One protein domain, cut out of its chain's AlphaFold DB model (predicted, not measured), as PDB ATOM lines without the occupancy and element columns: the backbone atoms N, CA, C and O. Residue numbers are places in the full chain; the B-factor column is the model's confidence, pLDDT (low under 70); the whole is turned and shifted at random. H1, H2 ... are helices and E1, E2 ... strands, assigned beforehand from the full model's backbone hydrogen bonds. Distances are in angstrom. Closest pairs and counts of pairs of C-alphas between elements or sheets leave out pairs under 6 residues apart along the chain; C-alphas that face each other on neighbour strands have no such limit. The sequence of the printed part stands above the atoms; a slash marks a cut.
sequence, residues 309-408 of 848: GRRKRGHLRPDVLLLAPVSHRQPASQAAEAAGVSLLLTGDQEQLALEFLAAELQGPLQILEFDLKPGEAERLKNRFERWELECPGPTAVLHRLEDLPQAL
ATOM      1  N   GLY A 309     -15.004 -15.842  54.276       84.75
ATOM      2  CA  GLY A 309     -16.442 -15.625  54.441       84.75
ATOM      3  C   GLY A 309     -16.970 -14.339  53.793       84.75
ATOM      4  O   GLY A 309     -18.167 -14.073  53.876       84.75
ATOM      5  N   ARG A 310     -16.110 -13.516  53.174       89.06
ATOM      6  CA  ARG A 310     -16.523 -12.379  52.341       89.06
ATOM      7  C   ARG A 310     -16.974 -12.773  50.953       89.06
ATOM      8  O   ARG A 310     -17.636 -11.970  50.311       89.06
ATOM      9  N   ARG A 311     -16.643 -13.965  50.480       92.62
ATOM     10  CA  ARG A 311     -17.068 -14.430  49.168       92.62
ATOM     11  C   ARG A 311     -17.670 -15.815  49.267       92.62
ATOM     12  O   ARG A 311     -17.312 -16.612  50.129       92.62
ATOM     13  N   LYS A 312     -18.569 -16.125  48.347       93.00
ATOM     14  CA  LYS A 312     -19.079 -17.480  48.165       93.00
ATOM     15  C   LYS A 312     -19.382 -17.678  46.694       93.00
ATOM     16  O   LYS A 312     -19.990 -16.811  46.078       93.00
ATOM     17  N   ARG A 313     -18.972 -18.810  46.134       93.62
ATOM     18  CA  ARG A 313     -19.420 -19.218  44.804       93.62
ATOM     19  C   ARG A 313     -20.780 -19.902  44.927       93.62
ATOM     20  O   ARG A 313     -20.950 -20.791  45.763       93.62
ATOM     21  N   GLY A 314     -21.731 -19.498  44.090       90.31
ATOM     22  CA  GLY A 314     -23.047 -20.125  44.013       90.31
ATOM     23  C   GLY A 314     -22.957 -21.564  43.522       90.31
ATOM     24  O   GLY A 314     -22.259 -21.850  42.550       90.31
ATOM     25  N   HIS A 315     -23.664 -22.475  44.190       86.88
ATOM     26  CA  HIS A 315     -23.692 -23.893  43.822       86.88
ATOM     27  C   HIS A 315     -24.787 -24.221  42.795       86.88
ATOM     28  O   HIS A 315     -24.650 -25.199  42.066       86.88
ATOM     29  N   LEU A 316     -25.849 -23.406  42.715       81.75
ATOM     30  CA  LEU A 316     -26.923 -23.541  41.719       81.75
ATOM     31  C   LEU A 316     -26.774 -22.524  40.590       81.75
ATOM     32  O   LEU A 316     -26.959 -22.857  39.423       81.75
ATOM     33  N   ARG A 317     -26.464 -21.277  40.954       82.62
ATOM     34  CA  ARG A 317     -26.421 -20.118  40.058       82.62
ATOM     35  C   ARG A 317     -25.118 -19.338  40.257       82.62
ATOM     36  O   ARG A 317     -25.140 -18.245  40.826       82.62
ATOM     37  N   PRO A 318     -23.956 -19.897  39.862       85.81
ATOM     38  CA  PRO A 318     -22.685 -19.182  39.959       85.81
ATOM     39  C   PRO A 318     -22.669 -17.899  39.109       85.81
ATOM     40  O   PRO A 318     -21.948 -16.970  39.449       85.81
ATOM     41  N   ASP A 319     -23.498 -17.842  38.063       79.56
ATOM     42  CA  ASP A 319     -23.737 -16.720  37.146       79.56
ATOM     43  C   ASP A 319     -24.457 -15.515  37.783       79.56
ATOM     44  O   ASP A 319     -24.492 -14.439  37.193       79.56
ATOM     45  N   VAL A 320     -25.023 -15.663  38.983       87.56
ATOM     46  CA  VAL A 320     -25.686 -14.572  39.710       87.56
ATOM     47  C   VAL A 320     -24.836 -14.188  40.916       87.56
ATOM     48  O   VAL A 320     -24.524 -15.036  41.751       87.56
ATOM     49  N   LEU A 321     -24.477 -12.910  41.020       92.50
ATOM     50  CA  LEU A 321     -23.645 -12.354  42.080       92.50
ATOM     51  C   LEU A 321     -24.433 -11.357  42.931       92.50
ATOM     52  O   LEU A 321     -24.766 -10.265  42.474       92.50
ATOM     53  N   LEU A 322     -24.661 -11.705  44.194       94.31
ATOM     54  CA  LEU A 322     -25.132 -10.779  45.215       94.31
ATOM     55  C   LEU A 322     -23.956  -9.967  45.768       94.31
ATOM     56  O   LEU A 322     -22.994 -10.528  46.291       94.31
ATOM     57  N   LEU A 323     -24.052  -8.647  45.694       95.19
ATOM     58  CA  LEU A 323     -23.169  -7.696  46.349       95.19
ATOM     59  C   LEU A 323     -23.883  -7.121  47.577       95.19
ATOM     60  O   LEU A 323     -24.971  -6.563  47.454       95.19
ATOM     61  N   ALA A 324     -23.277  -7.235  48.753       94.38
ATOM     62  CA  ALA A 324     -23.830  -6.697  49.999       94.38
ATOM     63  C   ALA A 324     -22.709  -6.130  50.875       94.38
ATOM     64  O   ALA A 324     -21.598  -6.645  50.808       94.38
ATOM     65  N   PRO A 325     -22.928  -5.123  51.732       93.62
ATOM     66  CA  PRO A 325     -21.867  -4.629  52.598       93.62
ATOM     67  C   PRO A 325     -21.531  -5.662  53.680       93.62
ATOM     68  O   PRO A 325     -22.381  -6.426  54.150       93.62
ATOM     69  N   VAL A 326     -20.285  -5.653  54.153       91.94
ATOM     70  CA  VAL A 326     -19.816  -6.569  55.207       91.94
ATOM     71  C   VAL A 326     -20.620  -6.467  56.515       91.94
ATOM     72  O   VAL A 326     -20.678  -7.440  57.268       91.94
ATOM     73  N   SER A 327     -21.287  -5.333  56.772       91.75
ATOM     74  CA  SER A 327     -22.212  -5.146  57.902       91.75
ATOM     75  C   SER A 327     -23.385  -6.131  57.890       91.75
ATOM     76  O   SER A 327     -23.881  -6.489  58.955       91.75
ATOM     77  N   HIS A 328     -23.775  -6.632  56.714       92.19
ATOM     78  CA  HIS A 328     -24.859  -7.603  56.523       92.19
ATOM     79  C   HIS A 328     -24.356  -9.028  56.283       92.19
ATOM     80  O   HIS A 328     -25.063  -9.849  55.705       92.19
ATOM     81  N   ARG A 329     -23.143  -9.358  56.750       92.12
ATOM     82  CA  ARG A 329     -22.503 -10.666  56.531       92.12
ATOM     83  C   ARG A 329     -23.432 -11.857  56.754       92.12
ATOM     84  O   ARG A 329     -23.572 -12.681  55.857       92.12
ATOM     85  N   GLN A 330     -23.995 -11.986  57.956       93.19
ATOM     86  CA  GLN A 330     -24.818 -13.142  58.322       93.19
ATOM     87  C   GLN A 330     -26.084 -13.253  57.464       93.19
ATOM     88  O   GLN A 330     -26.245 -14.292  56.820       93.19
ATOM     89  N   PRO A 331     -26.951 -12.223  57.400       93.25
ATOM     90  CA  PRO A 331     -28.186 -12.334  56.633       93.25
ATOM     91  C   PRO A 331     -27.923 -12.483  55.126       93.25
ATOM     92  O   PRO A 331     -28.580 -13.298  54.482       93.25
ATOM     93  N   ALA A 332     -26.926 -11.793  54.556       92.75
ATOM     94  CA  ALA A 332     -26.596 -11.922  53.133       92.75
ATOM     95  C   ALA A 332     -26.017 -13.305  52.789       92.75
ATOM     96  O   ALA A 332     -26.361 -13.876  51.757       92.75
ATOM     97  N   SER A 333     -25.189 -13.879  53.672       93.12
ATOM     98  CA  SER A 333     -24.649 -15.236  53.490       93.12
ATOM     99  C   SER A 333     -25.739 -16.300  53.536       93.12
ATOM    100  O   SER A 333     -25.741 -17.196  52.695       93.12
ATOM    101  N   GLN A 334     -26.679 -16.188  54.481       93.12
ATOM    102  CA  GLN A 334     -27.817 -17.105  54.590       93.12
ATOM    103  C   GLN A 334     -28.731 -17.013  53.365       93.12
ATOM    104  O   GLN A 334     -29.109 -18.042  52.811       93.12
ATOM    105  N   ALA A 335     -29.036 -15.795  52.908       92.00
ATOM    106  CA  ALA A 335     -29.854 -15.581  51.719       92.00
ATOM    107  C   ALA A 335     -29.178 -16.141  50.458       92.00
ATOM    108  O   ALA A 335     -29.799 -16.905  49.718       92.00
ATOM    109  N   ALA A 336     -27.895 -15.829  50.239       92.00
ATOM    110  CA  ALA A 336     -27.143 -16.325  49.089       92.00
ATOM    111  C   ALA A 336     -27.026 -17.857  49.080       92.00
ATOM    112  O   ALA A 336     -27.149 -18.484  48.030       92.00
ATOM    113  N   GLU A 337     -26.827 -18.471  50.250       91.69
ATOM    114  CA  GLU A 337     -26.778 -19.924  50.405       91.69
ATOM    115  C   GLU A 337     -28.124 -20.585  50.113       91.69
ATOM    116  O   GLU A 337     -28.162 -21.534  49.335       91.69
ATOM    117  N   ALA A 338     -29.215 -20.057  50.670       89.06
ATOM    118  CA  ALA A 338     -30.561 -20.568  50.424       89.06
ATOM    119  C   ALA A 338     -30.974 -20.439  48.946       89.06
ATOM    120  O   ALA A 338     -31.626 -21.331  48.410       89.06
ATOM    121  N   ALA A 339     -30.565 -19.356  48.279       86.00
ATOM    122  CA  ALA A 339     -30.823 -19.115  46.857       86.00
ATOM    123  C   ALA A 339     -29.816 -19.810  45.914       86.00
ATOM    124  O   ALA A 339     -30.023 -19.848  44.702       86.00
ATOM    125  N   GLY A 340     -28.712 -20.340  46.448       89.62
ATOM    126  CA  GLY A 340     -27.644 -20.988  45.689       89.62
ATOM    127  C   GLY A 340     -26.859 -20.082  44.731       89.62
ATOM    128  O   GLY A 340     -26.276 -20.599  43.773       89.62
ATOM    129  N   VAL A 341     -26.817 -18.772  44.989       92.44
ATOM    130  CA  VAL A 341     -26.109 -17.754  44.184       92.44
ATOM    131  C   VAL A 341     -24.714 -17.436  44.718       92.44
ATOM    132  O   VAL A 341     -24.374 -17.774  45.856       92.44
ATOM    133  N   SER A 342     -23.890 -16.780  43.899       95.31
ATOM    134  CA  SER A 342     -22.606 -16.229  44.333       95.31
ATOM    135  C   SER A 342     -22.808 -14.986  45.209       95.31
ATOM    136  O   SER A 342     -23.773 -14.244  45.047       95.31
ATOM    137  N   LEU A 343     -21.885 -14.742  46.138       95.75
ATOM    138  CA  LEU A 343     -21.896 -13.616  47.074       95.75
ATOM    139  C   LEU A 343     -20.525 -12.946  47.106       95.75
ATOM    140  O   LEU A 343     -19.506 -13.635  47.179       95.75
ATOM    141  N   LEU A 344     -20.518 -11.618  47.163       95.19
ATOM    142  CA  LEU A 344     -19.368 -10.810  47.546       95.19
ATOM    143  C   LEU A 344     -19.790  -9.753  48.577       95.19
ATOM    144  O   LEU A 344     -20.669  -8.931  48.328       95.19
ATOM    145  N   LEU A 345     -19.128  -9.768  49.731       94.06
ATOM    146  CA  LEU A 345     -19.287  -8.783  50.788       94.06
ATOM    147  C   LEU A 345     -18.332  -7.606  50.570       94.06
ATOM    148  O   LEU A 345     -17.109  -7.769  50.653       94.06
ATOM    149  N   THR A 346     -18.892  -6.427  50.321       90.31
ATOM    150  CA  THR A 346     -18.162  -5.199  50.005       90.31
ATOM    151  C   THR A 346     -17.744  -4.429  51.263       90.31
ATOM    152  O   THR A 346     -18.268  -4.633  52.367       90.31
ATOM    153  N   GLY A 347     -16.754  -3.553  51.111       84.00
ATOM    154  CA  GLY A 347     -16.235  -2.680  52.162       84.00
ATOM    155  C   GLY A 347     -14.709  -2.637  52.217       84.00
ATOM    156  O   GLY A 347     -13.999  -3.072  51.306       84.00
ATOM    157  N   ASP A 348     -14.173  -2.130  53.329       70.12
ATOM    158  CA  ASP A 348     -12.728  -1.996  53.508       70.12
ATOM    159  C   ASP A 348     -12.067  -3.386  53.432       70.12
ATOM    160  O   ASP A 348     -12.333  -4.269  54.251       70.12
ATOM    161  N   GLN A 349     -11.202  -3.582  52.430       72.12
ATOM    162  CA  GLN A 349     -10.459  -4.821  52.121       72.12
ATOM    163  C   GLN A 349     -11.192  -5.930  51.343       72.12
ATOM    164  O   GLN A 349     -10.771  -7.082  51.374       72.12
ATOM    165  N   GLU A 350     -12.231  -5.606  50.580       78.25
ATOM    166  CA  GLU A 350     -12.884  -6.556  49.656       78.25
ATOM    167  C   GLU A 350     -11.997  -7.051  48.494       78.25
ATOM    168  O   GLU A 350     -12.356  -8.007  47.813       78.25
ATOM    169  N   GLN A 351     -10.852  -6.409  48.236       85.06
ATOM    170  CA  GLN A 351     -10.109  -6.594  46.988       85.06
ATOM    171  C   GLN A 351      -9.711  -8.044  46.701       85.06
ATOM    172  O   GLN A 351      -9.902  -8.524  45.589       85.06
ATOM    173  N   LEU A 352      -9.136  -8.727  47.691       87.25
ATOM    174  CA  LEU A 352      -8.725 -10.120  47.529       87.25
ATOM    175  C   LEU A 352      -9.940 -11.029  47.346       87.25
ATOM    176  O   LEU A 352      -9.914 -11.900  46.484       87.25
ATOM    177  N   ALA A 353     -11.012 -10.787  48.103       89.25
ATOM    178  CA  ALA A 353     -12.246 -11.555  47.991       89.25
ATOM    179  C   ALA A 353     -12.843 -11.452  46.580       89.25
ATOM    180  O   ALA A 353     -13.227 -12.453  45.981       89.25
ATOM    181  N   LEU A 354     -12.843 -10.238  46.025       90.12
ATOM    182  CA  LEU A 354     -13.260  -9.950  44.660       90.12
ATOM    183  C   LEU A 354     -12.403 -10.696  43.626       90.12
ATOM    184  O   LEU A 354     -12.951 -11.336  42.735       90.12
ATOM    185  N   GLU A 355     -11.075 -10.617  43.727       89.56
ATOM    186  CA  GLU A 355     -10.159 -11.254  42.770       89.56
ATOM    187  C   GLU A 355     -10.233 -12.786  42.803       89.56
ATOM    188  O   GLU A 355     -10.227 -13.423  41.750       89.56
ATOM    189  N   PHE A 356     -10.318 -13.389  43.994       89.56
ATOM    190  CA  PHE A 356     -10.486 -14.837  44.127       89.56
ATOM    191  C   PHE A 356     -11.843 -15.299  43.604       89.56
ATOM    192  O   PHE A 356     -11.910 -16.300  42.900       89.56
ATOM    193  N   LEU A 357     -12.916 -14.563  43.912       90.56
ATOM    194  CA  LEU A 357     -14.234 -14.883  43.382       90.56
ATOM    195  C   LEU A 357     -14.247 -14.776  41.855       90.56
ATOM    196  O   LEU A 357     -14.695 -15.704  41.198       90.56
ATOM    197  N   ALA A 358     -13.697 -13.700  41.283       88.69
ATOM    198  CA  ALA A 358     -13.590 -13.528  39.835       88.69
ATOM    199  C   ALA A 358     -12.895 -14.723  39.157       88.69
ATOM    200  O   ALA A 358     -13.390 -15.233  38.158       88.69
ATOM    201  N   ALA A 359     -11.795 -15.223  39.728       85.56
ATOM    202  CA  ALA A 359     -11.074 -16.377  39.188       85.56
ATOM    203  C   ALA A 359     -11.876 -17.697  39.221       85.56
ATOM    204  O   ALA A 359     -11.553 -18.631  38.489       85.56
ATOM    205  N   GLU A 360     -12.908 -17.796  40.063       88.75
ATOM    206  CA  GLU A 360     -13.766 -18.981  40.203       88.75
ATOM    207  C   GLU A 360     -15.058 -18.908  39.368       88.75
ATOM    208  O   GLU A 360     -15.776 -19.909  39.245       88.75
ATOM    209  N   LEU A 361     -15.372 -17.733  38.821       84.81
ATOM    210  CA  LEU A 361     -16.582 -17.457  38.054       84.81
ATOM    211  C   LEU A 361     -16.363 -17.668  36.549       84.81
ATOM    212  O   LEU A 361     -15.252 -17.560  36.037       84.81
ATOM    213  N   GLN A 362     -17.441 -17.987  35.829       74.69
ATOM    214  CA  GLN A 362     -17.438 -18.167  34.375       74.69
ATOM    215  C   GLN A 362     -18.737 -17.633  33.772       74.69
ATOM    216  O   GLN A 362     -19.801 -17.772  34.373       74.69
ATOM    217  N   GLY A 363     -18.648 -17.103  32.551       66.12
ATOM    218  CA  GLY A 363     -19.807 -16.647  31.784       66.12
ATOM    219  C   GLY A 363     -20.307 -15.251  32.175       66.12
ATOM    220  O   GLY A 363     -19.651 -14.548  32.946       66.12
ATOM    221  N   PRO A 364     -21.442 -14.819  31.599       71.50
ATOM    222  CA  PRO A 364     -22.059 -13.552  31.948       71.50
ATOM    223  C   PRO A 364     -22.555 -13.546  33.402       71.50
ATOM    224  O   PRO A 364     -23.298 -14.434  33.808       71.50
ATOM    225  N   LEU A 365     -22.162 -12.529  34.162       79.25
ATOM    226  CA  LEU A 365     -22.501 -12.307  35.558       79.25
ATOM    227  C   LEU A 365     -23.633 -11.298  35.699       79.25
ATOM    228  O   LEU A 365     -23.482 -10.118  35.374       79.25
ATOM    229  N   GLN A 366     -24.739 -11.739  36.277       82.88
ATOM    230  CA  GLN A 366     -25.801 -10.842  36.695       82.88
ATOM    231  C   GLN A 366     -25.560 -10.361  38.122       82.88
ATOM    232  O   GLN A 366     -25.381 -11.169  39.030       82.88
ATOM    233  N   ILE A 367     -25.572  -9.044  38.327       88.56
ATOM    234  CA  ILE A 367     -25.241  -8.437  39.617       88.56
ATOM    235  C   ILE A 367     -26.519  -7.960  40.316       88.56
ATOM    236  O   ILE A 367     -27.314  -7.216  39.739       88.56
ATOM    237  N   LEU A 368     -26.693  -8.373  41.569       90.06
ATOM    238  CA  LEU A 368     -27.717  -7.879  42.489       90.06
ATOM    239  C   LEU A 368     -27.022  -7.066  43.586       90.06
ATOM    240  O   LEU A 368     -26.062  -7.560  44.169       90.06
ATOM    241  N   GLU A 369     -27.475  -5.853  43.896       93.00
ATOM    242  CA  GLU A 369     -26.968  -5.073  45.033       93.00
ATOM    243  C   GLU A 369     -27.954  -5.051  46.188       93.00
ATOM    244  O   GLU A 369     -29.152  -4.895  45.990       93.00
ATOM    245  N   PHE A 370     -27.444  -5.157  47.408       94.06
ATOM    246  CA  PHE A 370     -28.214  -5.003  48.631       94.06
ATOM    247  C   PHE A 370     -27.492  -4.026  49.557       94.06
ATOM    248  O   PHE A 370     -26.368  -4.296  49.968       94.06
ATOM    249  N   ASP A 371     -28.143  -2.909  49.892       92.00
ATOM    250  CA  ASP A 371     -27.665  -1.904  50.860       92.00
ATOM    251  C   ASP A 371     -26.227  -1.387  50.602       92.00
ATOM    252  O   ASP A 371     -25.425  -1.205  51.521       92.00
ATOM    253  N   LEU A 372     -25.870  -1.181  49.329       89.94
ATOM    254  CA  LEU A 372     -24.571  -0.632  48.930       89.94
ATOM    255  C   LEU A 372     -24.586   0.892  48.831       89.94
ATOM    256  O   LEU A 372     -25.624   1.525  48.638       89.94
ATOM    257  N   LYS A 373     -23.398   1.503  48.895       87.19
ATOM    258  CA  LYS A 373     -23.270   2.936  48.615       87.19
ATOM    259  C   LYS A 373     -23.498   3.205  47.119       87.19
ATOM    260  O   LYS A 373     -23.037   2.417  46.287       87.19
ATOM    261  N   PRO A 374     -24.104   4.350  46.749       80.25
ATOM    262  CA  PRO A 374     -24.294   4.715  45.347       80.25
ATOM    263  C   PRO A 374     -22.991   4.627  44.534       80.25
ATOM    264  O   PRO A 374     -21.964   5.190  44.920       80.25
ATOM    265  N   GLY A 375     -23.035   3.915  43.404       76.50
ATOM    266  CA  GLY A 375     -21.904   3.736  42.482       76.50
ATOM    267  C   GLY A 375     -20.907   2.629  42.852       76.50
ATOM    268  O   GLY A 375     -19.986   2.359  42.077       76.50
ATOM    269  N   GLU A 376     -21.070   1.958  43.996       84.88
ATOM    270  CA  GLU A 376     -20.175   0.880  44.431       84.88
ATOM    271  C   GLU A 376     -20.296  -0.371  43.552       84.88
ATOM    272  O   GLU A 376     -19.275  -0.893  43.096       84.88
ATOM    273  N   ALA A 377     -21.522  -0.798  43.233       84.88
ATOM    274  CA  ALA A 377     -21.755  -1.924  42.333       84.88
ATOM    275  C   ALA A 377     -21.244  -1.652  40.915       84.88
ATOM    276  O   ALA A 377     -20.585  -2.501  40.323       84.88
ATOM    277  N   GLU A 378     -21.470  -0.444  40.392       80.75
ATOM    278  CA  GLU A 378     -20.997  -0.055  39.062       80.75
ATOM    279  C   GLU A 378     -19.460  -0.054  39.000       80.75
ATOM    280  O   GLU A 378     -18.868  -0.548  38.038       80.75
ATOM    281  N   ARG A 379     -18.775   0.418  40.053       85.56
ATOM    282  CA  ARG A 379     -17.311   0.302  40.151       85.56
ATOM    283  C   ARG A 379     -16.860  -1.159  40.071       85.56
ATOM    284  O   ARG A 379     -15.894  -1.432  39.367       85.56
ATOM    285  N   LEU A 380     -17.521  -2.076  40.779       86.06
ATOM    286  CA  LEU A 380     -17.166  -3.501  40.785       86.06
ATOM    287  C   LEU A 380     -17.462  -4.175  39.440       86.06
ATOM    288  O   LEU A 380     -16.610  -4.893  38.918       86.06
ATOM    289  N   LYS A 381     -18.604  -3.859  38.828       83.06
ATOM    290  CA  LYS A 381     -18.988  -4.300  37.484       83.06
ATOM    291  C   LYS A 381     -17.922  -3.969  36.440       83.06
ATOM    292  O   LYS A 381     -17.440  -4.857  35.744       83.06
ATOM    293  N   ASN A 382     -17.487  -2.707  36.388       77.88
ATOM    294  CA  ASN A 382     -16.447  -2.262  35.454       77.88
ATOM    295  C   ASN A 382     -15.131  -3.051  35.614       77.88
ATOM    296  O   ASN A 382     -14.349  -3.128  34.670       77.88
ATOM    297  N   ARG A 383     -14.857  -3.614  36.798       81.00
ATOM    298  CA  ARG A 383     -13.645  -4.408  37.050       81.00
ATOM    299  C   ARG A 383     -13.789  -5.850  36.602       81.00
ATOM    300  O   ARG A 383     -12.872  -6.356  35.965       81.00
ATOM    301  N   PHE A 384     -14.936  -6.477  36.855       83.31
ATOM    302  CA  PHE A 384     -15.239  -7.795  36.297       83.31
ATOM    303  C   PHE A 384     -15.152  -7.786  34.764       83.31
ATOM    304  O   PHE A 384     -14.458  -8.625  34.192       83.31
ATOM    305  N   GLU A 385     -15.723  -6.772  34.104       75.50
ATOM    306  CA  GLU A 385     -15.672  -6.650  32.639       75.50
ATOM    307  C   GLU A 385     -14.247  -6.508  32.083       75.50
ATOM    308  O   GLU A 385     -13.957  -7.002  30.992       75.50
ATOM    309  N   ARG A 386     -13.343  -5.848  32.819       72.38
ATOM    310  CA  ARG A 386     -11.916  -5.756  32.456       72.38
ATOM    311  C   ARG A 386     -11.173  -7.073  32.633       72.38
ATOM    312  O   ARG A 386     -10.193  -7.302  31.936       72.38
ATOM    313  N   TRP A 387     -11.634  -7.934  33.535       74.50
ATOM    314  CA  TRP A 387     -11.115  -9.291  33.724       74.50
ATOM    315  C   TRP A 387     -11.845 -10.326  32.862       74.50
ATOM    316  O   TRP A 387     -11.871 -11.502  33.206       74.50
ATOM    317  N   GLU A 388     -12.438  -9.885  31.750       73.31
ATOM    318  CA  GLU A 388     -13.130 -10.732  30.770       73.31
ATOM    319  C   GLU A 388     -14.368 -11.471  31.320       73.31
ATOM    320  O   GLU A 388     -14.916 -12.348  30.652       73.31
ATOM    321  N   LEU A 389     -14.874 -11.075  32.493       75.31
ATOM    322  CA  LEU A 389     -16.157 -11.530  33.024       75.31
ATOM    323  C   LEU A 389     -17.238 -10.562  32.563       75.31
ATOM    324  O   LEU A 389     -17.353  -9.437  33.047       75.31
ATOM    325  N   GLU A 390     -18.013 -10.981  31.572       71.69
ATOM    326  CA  GLU A 390     -19.104 -10.169  31.053       71.69
ATOM    327  C   GLU A 390     -20.124  -9.899  32.164       71.69
ATOM    328  O   GLU A 390     -20.571 -10.837  32.796       71.69
ATOM    329  N   CYS A 391     -20.523  -8.650  32.405       73.31
ATOM    330  CA  CYS A 391     -21.578  -8.335  33.371       73.31
ATOM    331  C   CYS A 391     -22.754  -7.697  32.645       73.31
ATOM    332  O   CYS A 391     -22.846  -6.465  32.576       73.31
ATOM    333  N   PRO A 392     -23.625  -8.492  32.013       59.47
ATOM    334  CA  PRO A 392     -24.608  -7.911  31.144       59.47
ATOM    335  C   PRO A 392     -25.743  -7.344  32.029       59.47
ATOM    336  O   PRO A 392     -26.452  -8.063  32.721       59.47
ATOM    337  N   GLY A 393     -25.884  -6.013  32.003       62.47
ATOM    338  CA  GLY A 393     -27.036  -5.277  32.534       62.47
ATOM    339  C   GLY A 393     -26.679  -4.377  33.710       62.47
ATOM    340  O   GLY A 393     -25.621  -4.547  34.315       62.47
ATOM    341  N   PRO A 394     -27.462  -3.332  34.012       61.19
ATOM    342  CA  PRO A 394     -27.427  -2.664  35.299       61.19
ATOM    343  C   PRO A 394     -27.621  -3.632  36.453       61.19
ATOM    344  O   PRO A 394     -28.306  -4.649  36.346       61.19
ATOM    345  N   THR A 395     -27.014  -3.263  37.568       73.94
ATOM    346  CA  THR A 395     -27.189  -3.938  38.842       73.94
ATOM    347  C   THR A 395     -28.643  -3.817  39.296       73.94
ATOM    348  O   THR A 395     -29.190  -2.714  39.303       73.94
ATOM    349  N   ALA A 396     -29.282  -4.925  39.674       79.75
ATOM    350  CA  ALA A 396     -30.630  -4.875  40.239       79.75
ATOM    351  C   ALA A 396     -30.568  -4.658  41.757       79.75
ATOM    352  O   ALA A 396     -29.815  -5.339  42.451       79.75
ATOM    353  N   VAL A 397     -31.369  -3.724  42.271       85.06
ATOM    354  CA  VAL A 397     -31.380  -3.362  43.694       85.06
ATOM    355  C   VAL A 397     -32.350  -4.253  44.466       85.06
ATOM    356  O   VAL A 397     -33.533  -4.341  44.145       85.06
ATOM    357  N   LEU A 398     -31.852  -4.886  45.520       87.75
ATOM    358  CA  LEU A 398     -32.625  -5.605  46.519       87.75
ATOM    359  C   LEU A 398     -32.882  -4.693  47.714       87.75
ATOM    360  O   LEU A 398     -31.952  -4.215  48.362       87.75
ATOM    361  N   HIS A 399     -34.156  -4.501  48.051       86.06
ATOM    362  CA  HIS A 399     -34.550  -3.760  49.252       86.06
ATOM    363  C   HIS A 399     -34.563  -4.643  50.505       86.06
ATOM    364  O   HIS A 399     -34.309  -4.157  51.606       86.06
ATOM    365  N   ARG A 400     -34.837  -5.945  50.353       88.12
ATOM    366  CA  ARG A 400     -34.759  -6.941  51.428       88.12
ATOM    367  C   ARG A 400     -34.133  -8.221  50.893       88.12
ATOM    368  O   ARG A 400     -34.417  -8.641  49.777       88.12
ATOM    369  N   LEU A 401     -33.318  -8.873  51.715       89.38
ATOM    370  CA  LEU A 401     -32.665 -10.135  51.346       89.38
ATOM    371  C   LEU A 401     -33.655 -11.297  51.170       89.38
ATOM    372  O   LEU A 401     -33.380 -12.219  50.412       89.38
ATOM    373  N   GLU A 402     -34.815 -11.236  51.826       86.94
ATOM    374  CA  GLU A 402     -35.911 -12.205  51.665       86.94
ATOM    375  C   GLU A 402     -36.493 -12.209  50.245       86.94
ATOM    376  O   GLU A 402     -37.021 -13.225  49.801       86.94
ATOM    377  N   ASP A 403     -36.353 -11.094  49.521       84.69
ATOM    378  CA  ASP A 403     -36.842 -10.948  48.151       84.69
ATOM    379  C   ASP A 403     -35.853 -11.551  47.131       84.69
ATOM    380  O   ASP A 403     -36.180 -11.668  45.952       84.69
ATOM    381  N   LEU A 404     -34.662 -11.996  47.569       84.69
ATOM    382  CA  LEU A 404     -33.632 -12.575  46.700       84.69
ATOM    383  C   LEU A 404     -34.171 -13.701  45.801       84.69
ATOM    384  O   LEU A 404     -33.930 -13.612  44.603       84.69
ATOM    385  N   PRO A 405     -34.937 -14.704  46.284       79.56
ATOM    386  CA  PRO A 405     -35.480 -15.764  45.429       79.56
ATOM    387  C   PRO A 405     -36.455 -15.265  44.353       79.56
ATOM    388  O   PRO A 405     -36.594 -15.908  43.319       79.56
ATOM    389  N   GLN A 406     -37.137 -14.141  44.594       76.00
ATOM    390  CA  GLN A 406     -38.091 -13.531  43.661       76.00
ATOM    391  C   GLN A 406     -37.389 -12.602  42.664       76.00
ATOM    392  O   GLN A 406     -37.819 -12.481  41.522       76.00
ATOM    393  N   ALA A 407     -36.296 -11.974  43.101       71.75
ATOM    394  CA  ALA A 407     -35.396 -11.176  42.278       71.75
ATOM    395  C   ALA A 407     -34.416 -12.032  41.468       71.75
ATOM    396  O   ALA A 407     -33.737 -11.510  40.579       71.75
ATOM    397  N   LEU A 408     -34.325 -13.336  41.766       70.06
ATOM    398  CA  LEU A 408     -33.608 -14.260  40.913       70.06
ATOM    399  C   LEU A 408     -34.225 -14.172  39.519       70.06
ATOM    400  O   LEU A 408     -35.438 -14.339  39.365       70.06
TER     401      LEU A 408
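What this domain is: This is residues 309 to 408 of the 848 residues of an uncharacterized protein of bacterium SCN 62-11 (UniProt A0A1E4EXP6). A parallel four-stranded sheet, in the order E2, E1, E3, E4 and only just strongly twisted, makes the middle, with H1 and H4 over one face and H2 and H3 over the other. The printed part has 100 residues, with four named helices and four named strands in the order E1, H1, E2, H2, E3, H3, E4, H4; the class is mixed. It is compact, radius of gyration of the C-alphas 11.8 A, spanning 31 by 28 by 24 A.

Where its parts are: Find C-alpha 317 at (-26.421, -20.118, 40.058); E1 runs from there to 325, 20.4 A, and bends by 67 degrees at residue 320. Read on through H1, residues 326 to 339, 18.7 A; E2, 341 to 346; H2, 351 to 360; E3, 366 to 370; H3, 376 to 386, 16.0 A; and E4, 396 to 398. H4, 401 to 407, ends at C-alpha 407, (-35.396, -11.176, 42.278).

How they stand to each other: Look for N 344 and O 322 between E2 and E1, 2.8 A, N 368 and O 321 between E3 and E1, 2.8 A, and N 398 and O 369 between E4 and E3, 2.7 A, each within hydrogen-bond range. H1 is over E2 and E1, height over the sheet 8.2 A. On the same face H4 is over E3 and touches H1, closest C-alphas Ala 339 and Pro 405, 5.9 A, at a steep tilt of 41 degrees. On the opposite face H2 is over E2 and H3 over E1, close but not clearly touching, closest C-alphas Ala 358 and Phe 384, 6.9 A. Every O i to N i+4 pair is within hydrogen-bond range in H2, but 8 of 10 in H1, 6 of 7 in H3 and 1 of 3 in H4, which has 3 of 4 O i to N i+3 pairs.

The domain as a whole: The farthest C-alphas, Arg 386 and Glu 402, are 31.4 A apart. The printed part has no cut and no long link. Residues 363 and 392 to 394 are under pLDDT 70.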